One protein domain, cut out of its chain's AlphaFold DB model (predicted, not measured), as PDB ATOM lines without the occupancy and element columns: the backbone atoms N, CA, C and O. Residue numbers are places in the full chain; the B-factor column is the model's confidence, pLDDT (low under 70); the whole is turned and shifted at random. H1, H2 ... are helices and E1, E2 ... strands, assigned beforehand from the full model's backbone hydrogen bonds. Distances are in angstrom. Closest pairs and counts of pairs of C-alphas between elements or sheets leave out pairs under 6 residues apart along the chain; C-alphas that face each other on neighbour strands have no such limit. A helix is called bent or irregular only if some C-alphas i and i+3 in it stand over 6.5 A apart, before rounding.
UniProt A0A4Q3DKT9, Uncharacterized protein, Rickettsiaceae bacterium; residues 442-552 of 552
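AT A GLANCE: This is residues 442 to 552 of the 552 residues of an uncharacterized protein of Rickettsiaceae bacterium (UniProt A0A4Q3DKT9). Two long helices, H1 and H2, cross each other; short H3 folds back from one end of H2 onto both, while the long strand E1 runs across the other end of the pair. H4 crosses H2 on the side away from H1, with few contacts. The printed part has 111 residues with four named helices and one named strand, in the order H1 E1 H2 H3 H4, and is mostly helix. It is only just compact, close to loose, with a radius of gyration of the C-alphas of 15.3 A and spans of 45 by 33 by 32 A.

IN THESE COORDINATES: Find C-alpha 499 at (182.419, 192.970, 134.669); from there H2, residues 499 to 519, runs 31.3 A. H1, residues 450 to 466, begins at (176.863, 209.125, 109.917) and is 24.3 A long. E1, residues 477 to 485, spans 26.3 A. H3 is residues 525 to 532, and H4, residues 538 to 550, ends at (165.093, 198.326, 136.144). H2 and H4 are irregular: C-alphas 500 and 503 are 7.4 A apart, 546 and 549 7.5 A.

HOW THE PARTS SIT: Start at H2, which touches H1 at a steep tilt of 44 degrees, opposite ways; the closest C-alphas are those of Thr 459 and Leu 510, 5.5 A. H2 and H3 form a helical hairpin, closest at C-alphas 518 and 525, 5.3 A. With residues 452 to 456 alone, H1 touches H3. H4 is close to H2 but not clearly touching, about perpendicular at 86 degrees. E1 pairs with no named strand. Every O i to N i+4 pair is within hydrogen-bond range in H1 and H3, 15 of 17 in H2 and 7 of 9 in H4.

THE WHOLE: The printed part has no cut. The link from E1 to H2 is long. Residues 519 to 524 stand free. Look for pLDDT under 70 at residues 442 to 447, 519 to 527, 529 to 530 and 532 to 552.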
ATOM      1  N   PHE A 442     189.418 199.796 114.913       57.41
ATOM      2  CA  PHE A 442     188.559 198.645 115.217       57.41
ATOM      3  C   PHE A 442     187.620 198.246 114.077       57.41
ATOM      4  O   PHE A 442     187.011 197.183 114.155       57.41
ATOM      5  N   GLY A 443     187.486 199.054 113.015       56.22
ATOM      6  CA  GLY A 443     186.649 198.754 111.842       56.22
ATOM      7  C   GLY A 443     185.142 198.624 112.107       56.22
ATOM      8  O   GLY A 443     184.370 198.557 111.154       56.22
ATOM      9  N   LEU A 444     184.723 198.610 113.377       62.03
ATOM     10  CA  LEU A 444     183.363 198.323 113.833       62.03
ATOM     11  C   LEU A 444     182.339 199.322 113.282       62.03
ATOM     12  O   LEU A 444     181.225 198.945 112.939       62.03
ATOM     13  N   LEU A 445     182.749 200.583 113.142       66.94
ATOM     14  CA  LEU A 445     181.900 201.695 112.717       66.94
ATOM     15  C   LEU A 445     181.985 201.993 111.210       66.94
ATOM     16  O   LEU A 445     181.260 202.850 110.709       66.94
ATOM     17  N   ARG A 446     182.811 201.257 110.451       65.12
ATOM     18  CA  ARG A 446     183.069 201.536 109.026       65.12
ATOM     19  C   ARG A 446     181.807 201.493 108.162       65.12
ATOM     20  O   ARG A 446     181.691 202.260 107.210       65.12
ATOM     21  N   ASN A 447     180.895 200.578 108.480       67.94
ATOM     22  CA  ASN A 447     179.653 200.377 107.733       67.94
ATOM     23  C   ASN A 447     178.482 201.175 108.315       67.94
ATOM     24  O   ASN A 447     177.380 201.092 107.781       67.94
ATOM     25  N   PHE A 448     178.708 201.925 109.398       74.19
ATOM     26  CA  PHE A 448     177.665 202.715 110.028       74.19
ATOM     27  C   PHE A 448     177.475 204.025 109.255       74.19
ATOM     28  O   PHE A 448     178.421 204.742 108.910       74.19
ATOM     29  N   SER A 449     176.220 204.370 109.018       77.75
ATOM     30  CA  SER A 449     175.763 205.682 108.603       77.75
ATOM     31  C   SER A 449     176.273 206.770 109.561       77.75
ATOM     32  O   SER A 449     176.566 206.533 110.735       77.75
ATOM     33  N   SER A 450     176.413 208.006 109.073       77.75
ATOM     34  CA  SER A 450     176.863 209.125 109.917       77.75
ATOM     35  C   SER A 450     176.009 209.330 111.184       77.75
ATOM     36  O   SER A 450     176.606 209.546 112.239       77.75
ATOM     37  N   PRO A 451     174.663 209.206 111.143       80.06
ATOM     38  CA  PRO A 451     173.838 209.256 112.351       80.06
ATOM     39  C   PRO A 451     174.117 208.097 113.321       80.06
ATOM     40  O   PRO A 451     174.238 208.325 114.521       80.06
ATOM     41  N   ALA A 452     174.320 206.872 112.824       78.75
ATOM     42  CA  ALA A 452     174.611 205.718 113.677       78.75
ATOM     43  C   ALA A 452     175.975 205.861 114.363       78.75
ATOM     44  O   ALA A 452     176.100 205.633 115.565       78.75
ATOM     45  N   ARG A 453     176.993 206.348 113.643       79.12
ATOM     46  CA  ARG A 453     178.295 206.679 114.248       79.12
ATOM     47  C   ARG A 453     178.164 207.726 115.351       79.12
ATOM     48  O   ARG A 453     178.810 207.593 116.388       79.12
ATOM     49  N   HIS A 454     177.318 208.739 115.159       82.25
ATOM     50  CA  HIS A 454     177.065 209.758 116.180       82.25
ATOM     51  C   HIS A 454     176.386 209.176 117.431       82.25
ATOM     52  O   HIS A 454     176.849 209.419 118.550       82.25
ATOM     53  N   VAL A 455     175.337 208.368 117.255       84.62
ATOM     54  CA  VAL A 455     174.634 207.691 118.359       84.62
ATOM     55  C   VAL A 455     175.568 206.745 119.111       84.62
ATOM     56  O   VAL A 455     175.618 206.769 120.339       84.62
ATOM     57  N   TYR A 456     176.373 205.958 118.400       82.94
ATOM     58  CA  TYR A 456     177.332 205.049 119.022       82.94
ATOM     59  C   TYR A 456     178.405 205.807 119.818       82.94
ATOM     60  O   TYR A 456     178.727 205.445 120.949       82.94
ATOM     61  N   PHE A 457     178.935 206.896 119.257       81.62
ATOM     62  CA  PHE A 457     179.941 207.727 119.914       81.62
ATOM     63  C   PHE A 457     179.417 208.388 121.196       81.62
ATOM     64  O   PHE A 457     180.057 208.316 122.247       81.62
ATOM     65  N   THR A 458     178.238 209.008 121.124       86.06
ATOM     66  CA  THR A 458     177.597 209.643 122.286       86.06
ATOM     67  C   THR A 458     177.250 208.618 123.361       86.06
ATOM     68  O   THR A 458     177.518 208.861 124.538       86.06
ATOM     69  N   THR A 459     176.774 207.436 122.958       86.75
ATOM     70  CA  THR A 459     176.555 206.294 123.854       86.75
ATOM     71  C   THR A 459     177.837 205.891 124.569       86.75
ATOM     72  O   THR A 459     177.830 205.732 125.783       86.75
ATOM     73  N   ALA A 460     178.952 205.739 123.851       85.38
ATOM     74  CA  ALA A 460     180.211 205.324 124.459       85.38
ATOM     75  C   ALA A 460     180.746 206.357 125.464       85.38
ATOM     76  O   ALA A 460     181.234 205.979 126.528       85.38
ATOM     77  N   ILE A 461     180.611 207.654 125.172       88.50
ATOM     78  CA  ILE A 461     180.942 208.724 126.126       88.50
ATOM     79  C   ILE A 461     180.070 208.638 127.380       88.50
ATOM     80  O   ILE A 461     180.574 208.771 128.497       88.50
ATOM     81  N   GLU A 462     178.763 208.455 127.208       89.06
ATOM     82  CA  GLU A 462     177.824 208.380 128.323       89.06
ATOM     83  C   GLU A 462     178.056 207.132 129.174       89.06
ATOM     84  O   GLU A 462     178.086 207.232 130.398       89.06
ATOM     85  N   PHE A 463     178.298 205.997 128.524       89.19
ATOM     86  CA  PHE A 463     178.642 204.734 129.157       89.19
ATOM     87  C   PHE A 463     179.929 204.844 129.976       89.19
ATOM     88  O   PHE A 463     179.932 204.521 131.157       89.19
ATOM     89  N   LEU A 464     181.018 205.362 129.394       89.38
ATOM     90  CA  LEU A 464     182.276 205.543 130.127       89.38
ATOM     91  C   LEU A 464     182.090 206.420 131.370       89.38
ATOM     92  O   LEU A 464     182.689 206.151 132.406       89.38
ATOM     93  N   ARG A 465     181.238 207.447 131.297       89.81
ATOM     94  CA  ARG A 465     180.898 208.256 132.471       89.81
ATOM     95  C   ARG A 465     180.078 207.456 133.487       89.81
ATOM     96  O   ARG A 465     180.401 207.509 134.670       89.81
ATOM     97  N   SER A 466     179.042 206.735 133.056       89.25
ATOM     98  CA  SER A 466     178.130 206.018 133.962       89.25
ATOM     99  C   SER A 466     178.817 204.897 134.741       89.25
ATOM    100  O   SER A 466     178.457 204.660 135.894       89.25
ATOM    101  N   ILE A 467     179.827 204.266 134.136       89.94
ATOM    102  CA  ILE A 467     180.604 203.188 134.753       89.94
ATOM    103  C   ILE A 467     181.869 203.672 135.487       89.94
ATOM    104  O   ILE A 467     182.637 202.855 135.986       89.94
ATOM    105  N   SER A 468     182.130 204.984 135.523       92.38
ATOM    106  CA  SER A 468     183.289 205.553 136.232       92.38
ATOM    107  C   SER A 468     183.107 205.532 137.752       92.38
ATOM    108  O   SER A 468     181.991 205.393 138.249       92.38
ATOM    109  N   ASP A 469     184.190 205.741 138.506       90.62
ATOM    110  CA  ASP A 469     184.137 205.827 139.979       90.62
ATOM    111  C   ASP A 469     183.246 206.988 140.476       90.62
ATOM    112  O   ASP A 469     182.760 206.989 141.610       90.62
ATOM    113  N   HIS A 470     183.025 208.001 139.628       88.69
ATOM    114  CA  HIS A 470     182.311 209.236 139.959       88.69
ATOM    115  C   HIS A 470     181.312 209.626 138.852       88.69
ATOM    116  O   HIS A 470     181.478 210.664 138.202       88.69
ATOM    117  N   PRO A 471     180.240 208.841 138.642       85.44
ATOM    118  CA  PRO A 471     179.353 208.987 137.485       85.44
ATOM    119  C   PRO A 471     178.541 210.289 137.473       85.44
ATOM    120  O   PRO A 471     178.090 210.731 136.417       85.44
ATOM    121  N   THR A 472     178.372 210.928 138.634       85.62
ATOM    122  CA  THR A 472     177.680 212.218 138.797       85.62
ATOM    123  C   THR A 472     178.599 213.428 138.600       85.62
ATOM    124  O   THR A 472     178.138 214.568 138.658       85.62
ATOM    125  N   SER A 473     179.898 213.209 138.378       82.69
ATOM    126  CA  SER A 473     180.864 214.283 138.176       82.69
ATOM    127  C   SER A 473     180.703 214.932 136.800       82.69
ATOM    128  O   SER A 473     180.613 214.257 135.776       82.69
ATOM    129  N   ASN A 474     180.763 216.264 136.770       78.56
ATOM    130  CA  ASN A 474     180.845 217.051 135.534       78.56
ATOM    131  C   ASN A 474     182.298 217.278 135.075       78.56
ATOM    132  O   ASN A 474     182.557 218.125 134.220       78.56
ATOM    133  N   ALA A 475     183.269 216.580 135.670       83.75
ATOM    134  CA  ALA A 475     184.668 216.705 135.289       83.75
ATOM    135  C   ALA A 475     184.937 216.072 133.914       83.75
ATOM    136  O   ALA A 475     184.439 215.001 133.586       83.75
ATOM    137  N   ASN A 476     185.834 216.690 133.142       87.94
ATOM    138  CA  ASN A 476     186.335 216.120 131.884       87.94
ATOM    139  C   ASN A 476     187.312 214.947 132.099       87.94
ATOM    140  O   ASN A 476     187.826 214.389 131.128       87.94
ATOM    141  N   ASN A 477     187.588 214.581 133.350       91.62
ATOM    142  CA  ASN A 477     188.464 213.478 133.718       91.62
ATOM    143  C   ASN A 477     187.630 212.403 134.409       91.62
ATOM    144  O   ASN A 477     186.812 212.733 135.267       91.62
ATOM    145  N   ILE A 478     187.872 211.143 134.064       93.69
ATOM    146  CA  ILE A 478     187.223 209.989 134.694       93.69
ATOM    147  C   ILE A 478     188.278 208.985 135.140       93.69
ATOM    148  O   ILE A 478     189.350 208.888 134.533       93.69
ATOM    149  N   SER A 479     187.966 208.232 136.185       94.19
ATOM    150  CA  SER A 479     188.771 207.120 136.671       94.19
ATOM    151  C   SER A 479     187.925 205.862 136.811       94.19
ATOM    152  O   SER A 479     186.696 205.926 136.910       94.19
ATOM    153  N   PHE A 480     188.622 204.735 136.772       94.56
ATOM    154  CA  PHE A 480     188.093 203.406 136.983       94.56
ATOM    155  C   PHE A 480     189.049 202.657 137.898       94.56
ATOM    156  O   PHE A 480     190.135 202.248 137.465       94.56
ATOM    157  N   GLU A 481     188.655 202.454 139.147       95.19
ATOM    158  CA  GLU A 481     189.261 201.418 139.970       95.19
ATOM    159  C   GLU A 481     188.851 200.057 139.408       95.19
ATOM    160  O   GLU A 481     187.682 199.811 139.120       95.19
ATOM    161  N   TYR A 482     189.805 199.160 139.191       92.81
ATOM    162  CA  TYR A 482     189.509 197.830 138.676       92.81
ATOM    163  C   TYR A 482     190.069 196.753 139.591       92.81
ATOM    164  O   TYR A 482     191.128 196.898 140.206       92.81
ATOM    165  N   PHE A 483     189.354 195.639 139.627       93.06
ATOM    166  CA  PHE A 483     189.757 194.408 140.280       93.06
ATOM    167  C   PHE A 483     189.308 193.251 139.398       93.06
ATOM    168  O   PHE A 483     188.123 193.095 139.129       93.06
ATOM    169  N   ILE A 484     190.249 192.452 138.917       89.56
ATOM    170  CA  ILE A 484     189.995 191.299 138.063       89.56
ATOM    171  C   ILE A 484     190.536 190.084 138.788       89.56
ATOM    172  O   ILE A 484     191.745 189.951 138.930       89.56
ATOM    173  N   ASN A 485     189.650 189.206 139.244       86.50
ATOM    174  CA  ASN A 485     190.013 187.917 139.815       86.50
ATOM    175  C   ASN A 485     189.896 186.858 138.716       86.50
ATOM    176  O   ASN A 485     188.792 186.508 138.291       86.50
ATOM    177  N   HIS A 486     191.031 186.340 138.249       80.88
ATOM    178  CA  HIS A 486     191.074 185.348 137.177       80.88
ATOM    179  C   HIS A 486     190.394 184.029 137.567       80.88
ATOM    180  O   HIS A 486     189.840 183.355 136.702       80.88
ATOM    181  N   ASN A 487     190.380 183.685 138.859       83.31
ATOM    182  CA  ASN A 487     189.718 182.480 139.361       83.31
ATOM    183  C   ASN A 487     188.207 182.675 139.545       83.31
ATOM    184  O   ASN A 487     187.447 181.707 139.515       83.31
ATOM    185  N   LYS A 488     187.759 183.921 139.742       83.69
ATOM    186  CA  LYS A 488     186.355 184.268 139.984       83.69
ATOM    187  C   LYS A 488     185.978 185.555 139.260       83.69
ATOM    188  O   LYS A 488     185.861 186.626 139.856       83.69
ATOM    189  N   LEU A 489     185.710 185.438 137.960       78.25
ATOM    190  CA  LEU A 489     185.304 186.575 137.125       78.25
ATOM    191  C   LEU A 489     184.043 187.291 137.644       78.25
ATOM    192  O   LEU A 489     183.900 188.490 137.429       78.25
ATOM    193  N   SER A 490     183.165 186.595 138.373       79.62
ATOM    194  CA  SER A 490     181.985 187.188 139.020       79.62
ATOM    195  C   SER A 490     182.322 188.202 140.117       79.62
ATOM    196  O   SER A 490     181.524 189.085 140.390       79.62
ATOM    197  N   GLU A 491     183.491 188.091 140.751       84.19
ATOM    198  CA  GLU A 491     183.961 189.051 141.762       84.19
ATOM    199  C   GLU A 491     184.692 190.246 141.122       84.19
ATOM    200  O   GLU A 491     185.117 191.164 141.820       84.19
ATOM    201  N   SER A 492     184.857 190.237 139.796       90.44
ATOM    202  CA  SER A 492     185.626 191.249 139.082       90.44
ATOM    203  C   SER A 492     184.797 192.496 138.782       90.44
ATOM    204  O   SER A 492     183.641 192.413 138.360       90.44
ATOM    205  N   LYS A 493     185.408 193.669 138.951       92.69
ATOM    206  CA  LYS A 493     184.777 194.983 138.813       92.69
ATOM    207  C   LYS A 493     185.661 195.953 138.039       92.69
ATOM    208  O   LYS A 493     186.889 195.848 138.068       92.69
ATOM    209  N   ILE A 494     185.021 196.904 137.370       91.12
ATOM    210  CA  ILE A 494     185.650 198.097 136.808       91.12
ATOM    211  C   ILE A 494     184.772 199.308 137.117       91.12
ATOM    212  O   ILE A 494     183.564 199.302 136.872       91.12
ATOM    213  N   GLY A 495     185.390 200.329 137.696       90.12
ATOM    214  CA  GLY A 495     184.692 201.439 138.310       90.12
ATOM    215  C   GLY A 495     183.658 200.966 139.328       90.12
ATOM    216  O   GLY A 495     183.923 200.122 140.185       90.12
ATOM    217  N   ASN A 496     182.436 201.466 139.188       87.19
ATOM    218  CA  ASN A 496     181.311 201.105 140.048       87.19
ATOM    219  C   ASN A 496     180.531 199.851 139.582       87.19
ATOM    220  O   ASN A 496     179.534 199.506 140.217       87.19
ATOM    221  N   ILE A 497     180.957 199.161 138.512       88.88
ATOM    222  CA  ILE A 497     180.206 198.068 137.867       88.88
ATOM    223  C   ILE A 497     180.953 196.722 137.904       88.88
ATOM    224  O   ILE A 497     182.169 196.637 137.751       88.88
ATOM    225  N   GLU A 498     180.195 195.631 138.045       89.25
ATOM    226  CA  GLU A 498     180.676 194.253 137.859       89.25
ATOM    227  C   GLU A 498     180.917 193.928 136.381       89.25
ATOM    228  O   GLU A 498     180.063 194.200 135.534       89.25
ATOM    229  N   LEU A 499     182.044 193.277 136.059       84.88
ATOM    230  CA  LEU A 499     182.419 192.970 134.669       84.88
ATOM    231  C   LEU A 499     181.320 192.213 133.907       84.88
ATOM    232  O   LEU A 499     181.127 192.453 132.714       84.88
ATOM    233  N   ALA A 500     180.579 191.338 134.593       83.19
ATOM    234  CA  ALA A 500     179.474 190.569 134.018       83.19
ATOM    235  C   ALA A 500     178.350 191.451 133.438       83.19
ATOM    236  O   ALA A 500     177.672 191.040 132.498       83.19
ATOM    237  N   ASN A 501     178.185 192.674 133.953       84.69
ATOM    238  CA  ASN A 501     177.101 193.583 133.583       84.69
ATOM    239  C   ASN A 501     177.519 194.650 132.559       84.69
ATOM    240  O   ASN A 501     176.653 195.337 132.021       84.69
ATOM    241  N   LEU A 502     178.814 194.782 132.241       83.25
ATOM    242  CA  LEU A 502     179.329 195.826 131.341       83.25
ATOM    243  C   LEU A 502     178.630 195.851 129.981       83.25
ATOM    244  O   LEU A 502     178.145 196.896 129.551       83.25
ATOM    245  N   MET A 503     178.573 194.698 129.306       80.50
ATOM    246  CA  MET A 503     177.973 194.608 127.972       80.50
ATOM    247  C   MET A 503     176.468 194.867 128.012       80.50
ATOM    248  O   MET A 503     175.938 195.519 127.118       80.50
ATOM    249  N   THR A 504     175.787 194.394 129.058       82.44
ATOM    250  CA  THR A 504     174.362 194.660 129.275       82.44
ATOM    251  C   THR A 504     174.125 196.164 129.402       82.44
ATOM    252  O   THR A 504     173.349 196.722 128.633       82.44
ATOM    253  N   ILE A 505     174.859 196.846 130.284       83.06
ATOM    254  CA  ILE A 505     174.718 198.293 130.510       83.06
ATOM    255  C   ILE A 505     175.031 199.090 129.238       83.06
ATOM    256  O   ILE A 505     174.290 200.015 128.895       83.06
ATOM    257  N   PHE A 506     176.082 198.721 128.500       85.00
ATOM    258  CA  PHE A 506     176.404 199.365 127.225       85.00
ATOM    259  C   PHE A 506     175.258 199.216 126.216       85.00
ATOM    260  O   PHE A 506     174.802 200.213 125.659       85.00
ATOM    261  N   ASN A 507     174.740 197.999 126.029       81.12
ATOM    262  CA  ASN A 507     173.654 197.724 125.087       81.12
ATOM    263  C   ASN A 507     172.349 198.433 125.472       81.12
ATOM    264  O   ASN A 507     171.668 198.958 124.596       81.12
ATOM    265  N   HIS A 508     172.015 198.502 126.766       81.44
ATOM    266  CA  HIS A 508     170.865 199.273 127.250       81.44
ATOM    267  C   HIS A 508     171.025 200.772 126.965       81.44
ATOM    268  O   HIS A 508     170.096 201.408 126.463       81.44
ATOM    269  N   THR A 509     172.213 201.327 127.227       84.31
ATOM    270  CA  THR A 509     172.519 202.740 126.941       84.31
ATOM    271  C   THR A 509     172.418 203.021 125.438       84.31
ATOM    272  O   THR A 509     171.798 204.005 125.033       84.31
ATOM    273  N   LEU A 510     172.961 202.119 124.613       83.19
ATOM    274  CA  LEU A 510     172.931 202.209 123.153       83.19
ATOM    275  C   LEU A 510     171.503 202.148 122.615       83.19
ATOM    276  O   LEU A 510     171.118 202.975 121.792       83.19
ATOM    277  N   TYR A 511     170.701 201.207 123.116       79.50
ATOM    278  CA  TYR A 511     169.300 201.064 122.738       79.50
ATOM    279  C   TYR A 511     168.495 202.320 123.093       79.50
ATOM    280  O   TYR A 511     167.800 202.862 122.233       79.50
ATOM    281  N   ARG A 512     168.638 202.844 124.321       82.25
ATOM    282  CA  ARG A 512     167.972 204.085 124.746       82.25
ATOM    283  C   ARG A 512     168.299 205.238 123.798       82.25
ATOM    284  O   ARG A 512     167.385 205.852 123.249       82.25
ATOM    285  N   LYS A 513     169.585 205.474 123.529       83.00
ATOM    286  CA  LYS A 513     170.046 206.537 122.625       83.00
ATOM    287  C   LYS A 513     169.549 206.362 121.191       83.00
ATOM    288  O   LYS A 513     169.113 207.326 120.570       83.00
ATOM    289  N   ALA A 514     169.548 205.134 120.684       78.56
ATOM    290  CA  ALA A 514     169.014 204.831 119.362       78.56
ATOM    291  C   ALA A 514     167.499 205.101 119.265       78.56
ATOM    292  O   ALA A 514     167.024 205.610 118.249       78.56
ATOM    293  N   THR A 515     166.731 204.826 120.325       75.62
ATOM    294  CA  THR A 515     165.292 205.149 120.362       75.62
ATOM    295  C   THR A 515     165.011 206.649 120.471       75.62
ATOM    296  O   THR A 515     164.068 207.138 119.854       75.62
ATOM    297  N   GLU A 516     165.840 207.406 121.198       78.75
ATOM    298  CA  GLU A 516     165.752 208.875 121.259       78.75
ATOM    299  C   GLU A 516     165.958 209.503 119.869       78.75
ATOM    300  O   GLU A 516     165.194 210.378 119.465       78.75
ATOM    301  N   GLU A 517     166.940 209.013 119.108       75.69
ATOM    302  CA  GLU A 517     167.255 209.520 117.767       75.69
ATOM    303  C   GLU A 517     166.187 209.145 116.718       75.69
ATOM    304  O   GLU A 517     165.832 209.945 115.846       75.69
ATOM    305  N   THR A 518     165.623 207.938 116.808       71.50
ATOM    306  CA  THR A 518     164.593 207.453 115.867       71.50
ATOM    307  C   THR A 518     163.215 208.065 116.127       71.50
ATOM    308  O   THR A 518     162.503 208.365 115.173       71.50
ATOM    309  N   ASN A 519     162.857 208.373 117.379       65.19
ATOM    310  CA  ASN A 519     161.632 209.125 117.693       65.19
ATOM    311  C   ASN A 519     161.648 210.559 117.130       65.19
ATOM    312  O   ASN A 519     160.591 211.136 116.877       65.19
ATOM    313  N   ASN A 520     162.837 211.116 116.885       57.81
ATOM    314  CA  ASN A 520     163.019 212.425 116.259       57.81
ATOM    315  C   ASN A 520     163.055 212.371 114.716       57.81
ATOM    316  O   ASN A 520     162.992 213.420 114.073       57.81
ATOM    317  N   SER A 521     163.142 211.184 114.098       53.81
ATOM    318  CA  SER A 521     163.284 211.005 112.644       53.81
ATOM    319  C   SER A 521     162.276 209.980 112.098       53.81
ATOM    320  O   SER A 521     162.429 208.768 112.197       53.81
ATOM    321  N   SER A 522     161.197 210.473 111.490       50.31
ATOM    322  CA  SER A 522     159.953 209.726 111.267       50.31
ATOM    323  C   SER A 522     159.952 208.662 110.153       50.31
ATOM    324  O   SER A 522     158.893 208.434 109.585       50.31
ATOM    325  N   ASN A 523     161.075 208.033 109.790       48.59
ATOM    326  CA  ASN A 523     161.104 206.873 108.877       48.59
ATOM    327  C   ASN A 523     162.517 206.259 108.817       48.59
ATOM    328  O   ASN A 523     163.285 206.663 107.944       48.59
ATOM    329  N   ARG A 524     162.858 205.327 109.737       53.09
ATOM    330  CA  ARG A 524     163.924 204.280 109.624       53.09
ATOM    331  C   ARG A 524     164.268 203.545 110.944       53.09
ATOM    332  O   ARG A 524     165.403 203.110 111.118       53.09
ATOM    333  N   SER A 525     163.332 203.385 111.886       61.06
ATOM    334  CA  SER A 525     163.655 202.895 113.245       61.06
ATOM    335  C   SER A 525     164.367 201.540 113.276       61.06
ATOM    336  O   SER A 525     165.364 201.389 113.980       61.06
ATOM    337  N   ASP A 526     163.899 200.575 112.487       61.31
ATOM    338  CA  ASP A 526     164.317 199.177 112.639       61.31
ATOM    339  C   ASP A 526     165.628 198.878 111.903       61.31
ATOM    340  O   ASP A 526     166.496 198.203 112.448       61.31
ATOM    341  N   GLU A 527     165.827 199.440 110.704       65.44
ATOM    342  CA  GLU A 527     167.104 199.347 109.978       65.44
ATOM    343  C   GLU A 527     168.233 200.033 110.758       65.44
ATOM    344  O   GLU A 527     169.330 199.489 110.855       65.44
ATOM    345  N   PHE A 528     167.951 201.186 111.375       71.94
ATOM    346  CA  PHE A 528     168.913 201.927 112.188       71.94
ATOM    347  C   PHE A 528     169.288 201.191 113.484       71.94
ATOM    348  O   PHE A 528     170.457 201.145 113.867       71.94
ATOM    349  N   LEU A 529     168.309 200.569 114.151       69.00
ATOM    350  CA  LEU A 529     168.545 199.742 115.337       69.00
ATOM    351  C   LEU A 529     169.335 198.470 114.998       69.00
ATOM    352  O   LEU A 529     170.250 198.109 115.737       69.00
ATOM    353  N   MET A 530     169.023 197.819 113.874       68.06
ATOM    354  CA  MET A 530     169.743 196.631 113.397       68.06
ATOM    355  C   MET A 530     171.172 196.962 112.947       68.06
ATOM    356  O   MET A 530     172.070 196.139 113.108       68.06
ATOM    357  N   GLU A 531     171.401 198.172 112.429       73.38
ATOM    358  CA  GLU A 531     172.733 198.692 112.111       73.38
ATOM    359  C   GLU A 531     173.580 198.912 113.377       73.38
ATOM    360  O   GLU A 531     174.745 198.521 113.404       73.38
ATOM    361  N   LEU A 532     172.998 199.482 114.440       69.62
ATOM    362  CA  LEU A 532     173.687 199.766 115.707       69.62
ATOM    363  C   LEU A 532     173.912 198.531 116.592       69.62
ATOM    364  O   LEU A 532     174.860 198.512 117.380       69.62
ATOM    365  N   LEU A 533     173.058 197.509 116.482       68.56
ATOM    366  CA  LEU A 533     173.066 196.309 117.329       68.56
ATOM    367  C   LEU A 533     173.136 195.004 116.505       68.56
ATOM    368  O   LEU A 533     172.336 194.095 116.730       68.56
ATOM    369  N   PRO A 534     174.108 194.842 115.587       55.47
ATOM    370  CA  PRO A 534     174.104 193.754 114.605       55.47
ATOM    371  C   PRO A 534     174.292 192.357 115.220       55.47
ATOM    372  O   PRO A 534     174.040 191.346 114.566       55.47
ATOM    373  N   THR A 535     174.760 192.279 116.471       49.56
ATOM    374  CA  THR A 535     175.024 191.027 117.199       49.56
ATOM    375  C   THR A 535     173.936 190.636 118.196       49.56
ATOM    376  O   THR A 535     173.991 189.525 118.721       49.56
ATOM    377  N   LEU A 536     172.977 191.516 118.495       53.88
ATOM    378  CA  LEU A 536     171.878 191.187 119.400       53.88
ATOM    379  C   LEU A 536     170.796 190.437 118.629       53.88
ATOM    380  O   LEU A 536     170.346 190.879 117.573       53.88
ATOM    381  N   LYS A 537     170.372 189.281 119.147       53.91
ATOM    382  CA  LYS A 537     169.217 188.581 118.576       53.91
ATOM    383  C   LYS A 537     167.960 189.387 118.900       53.91
ATOM    384  O   LYS A 537     167.912 190.069 119.919       53.91
ATOM    385  N   LEU A 538     166.902 189.246 118.097       52.56
ATOM    386  CA  LEU A 538     165.602 189.891 118.357       52.56
ATOM    387  C   LEU A 538     165.111 189.666 119.806       52.56
ATOM    388  O   LEU A 538     164.573 190.567 120.436       52.56
ATOM    389  N   GLN A 539     165.393 188.485 120.364       53.53
ATOM    390  CA  GLN A 539     165.087 188.111 121.750       53.53
ATOM    391  C   GLN A 539     165.850 188.935 122.802       53.53
ATOM    392  O   GLN A 539     165.313 189.197 123.876       53.53
ATOM    393  N   ASP A 540     167.082 189.362 122.512       54.66
ATOM    394  CA  ASP A 540     167.852 190.238 123.400       54.66
ATOM    395  C   ASP A 540     167.288 191.664 123.372       54.66
ATOM    396  O   ASP A 540     167.241 192.322 124.407       54.66
ATOM    397  N   ILE A 541     166.795 192.116 122.211       57.47
ATOM    398  CA  ILE A 541     166.110 193.408 122.049       57.47
ATOM    399  C   ILE A 541     164.782 193.408 122.824       57.47
ATOM    400  O   ILE A 541     164.514 194.335 123.585       57.47
ATOM    401  N   GLU A 542     163.985 192.342 122.712       57.41
ATOM    402  CA  GLU A 542     162.750 192.157 123.490       57.41
ATOM    403  C   GLU A 542     163.013 192.065 125.005       57.41
ATOM    404  O   GLU A 542     162.223 192.567 125.810       57.41
ATOM    405  N   ARG A 543     164.128 191.446 125.419       58.31
ATOM    406  CA  ARG A 543     164.548 191.399 126.827       58.31
ATOM    407  C   ARG A 543     164.959 192.781 127.336       58.31
ATOM    408  O   ARG A 543     164.480 193.188 128.389       58.31
ATOM    409  N   ILE A 544     165.762 193.522 126.573       60.78
ATOM    410  CA  ILE A 544     166.167 194.903 126.891       60.78
ATOM    411  C   ILE A 544     164.936 195.815 127.022       60.78
ATOM    412  O   ILE A 544     164.856 196.615 127.953       60.78
ATOM    413  N   GLN A 545     163.942 195.660 126.139       60.78
ATOM    414  CA  GLN A 545     162.662 196.373 126.227       60.78
ATOM    415  C   GLN A 545     161.883 196.029 127.499       60.78
ATOM    416  O   GLN A 545     161.331 196.927 128.138       60.78
ATOM    417  N   LYS A 546     161.845 194.746 127.883       58.12
ATOM    418  CA  LYS A 546     161.202 194.301 129.125       58.12
ATOM    419  C   LYS A 546     161.939 194.796 130.362       58.12
ATOM    420  O   LYS A 546     161.269 195.173 131.301       58.12
ATOM    421  N   GLU A 547     163.267 194.843 130.369       56.53
ATOM    422  CA  GLU A 547     164.081 195.220 131.537       56.53
ATOM    423  C   GLU A 547     164.297 196.738 131.685       56.53
ATOM    424  O   GLU A 547     164.895 197.181 132.660       56.53
ATOM    425  N   ARG A 548     163.787 197.558 130.755       51.44
ATOM    426  CA  ARG A 548     163.982 199.020 130.721       51.44
ATOM    427  C   ARG A 548     163.685 199.728 132.052       51.44
ATOM    428  O   ARG A 548     164.420 200.623 132.438       51.44
ATOM    429  N   HIS A 549     162.658 199.288 132.774       51.31
ATOM    430  CA  HIS A 549     162.230 199.876 134.048       51.31
ATOM    431  C   HIS A 549     163.145 199.561 135.245       51.31
ATOM    432  O   HIS A 549     162.912 200.081 136.329       51.31
ATOM    433  N   LEU A 550     164.142 198.685 135.083       45.41
ATOM    434  CA  LEU A 550     165.093 198.326 136.144       45.41
ATOM    435  C   LEU A 550     166.349 199.212 136.147       45.41
ATOM    436  O   LEU A 550     167.126 199.143 137.098       45.41
ATOM    437  N   TYR A 551     166.560 200.004 135.091       45.88
ATOM    438  CA  TYR A 551     167.788 200.778 134.861       45.88
ATOM    439  C   TYR A 551     167.546 202.265 134.525       45.88
ATOM    440  O   TYR A 551     168.517 202.992 134.296       45.88
ATOM    441  N   ASP A 552     166.280 202.693 134.478       41.88
ATOM    442  CA  ASP A 552     165.858 204.101 134.562       41.88
ATOM    443  C   ASP A 552     165.731 204.495 136.045       41.88
ATOM    444  O   ASP A 552     166.111 205.642 136.385       41.88
TER     445      ASP A 552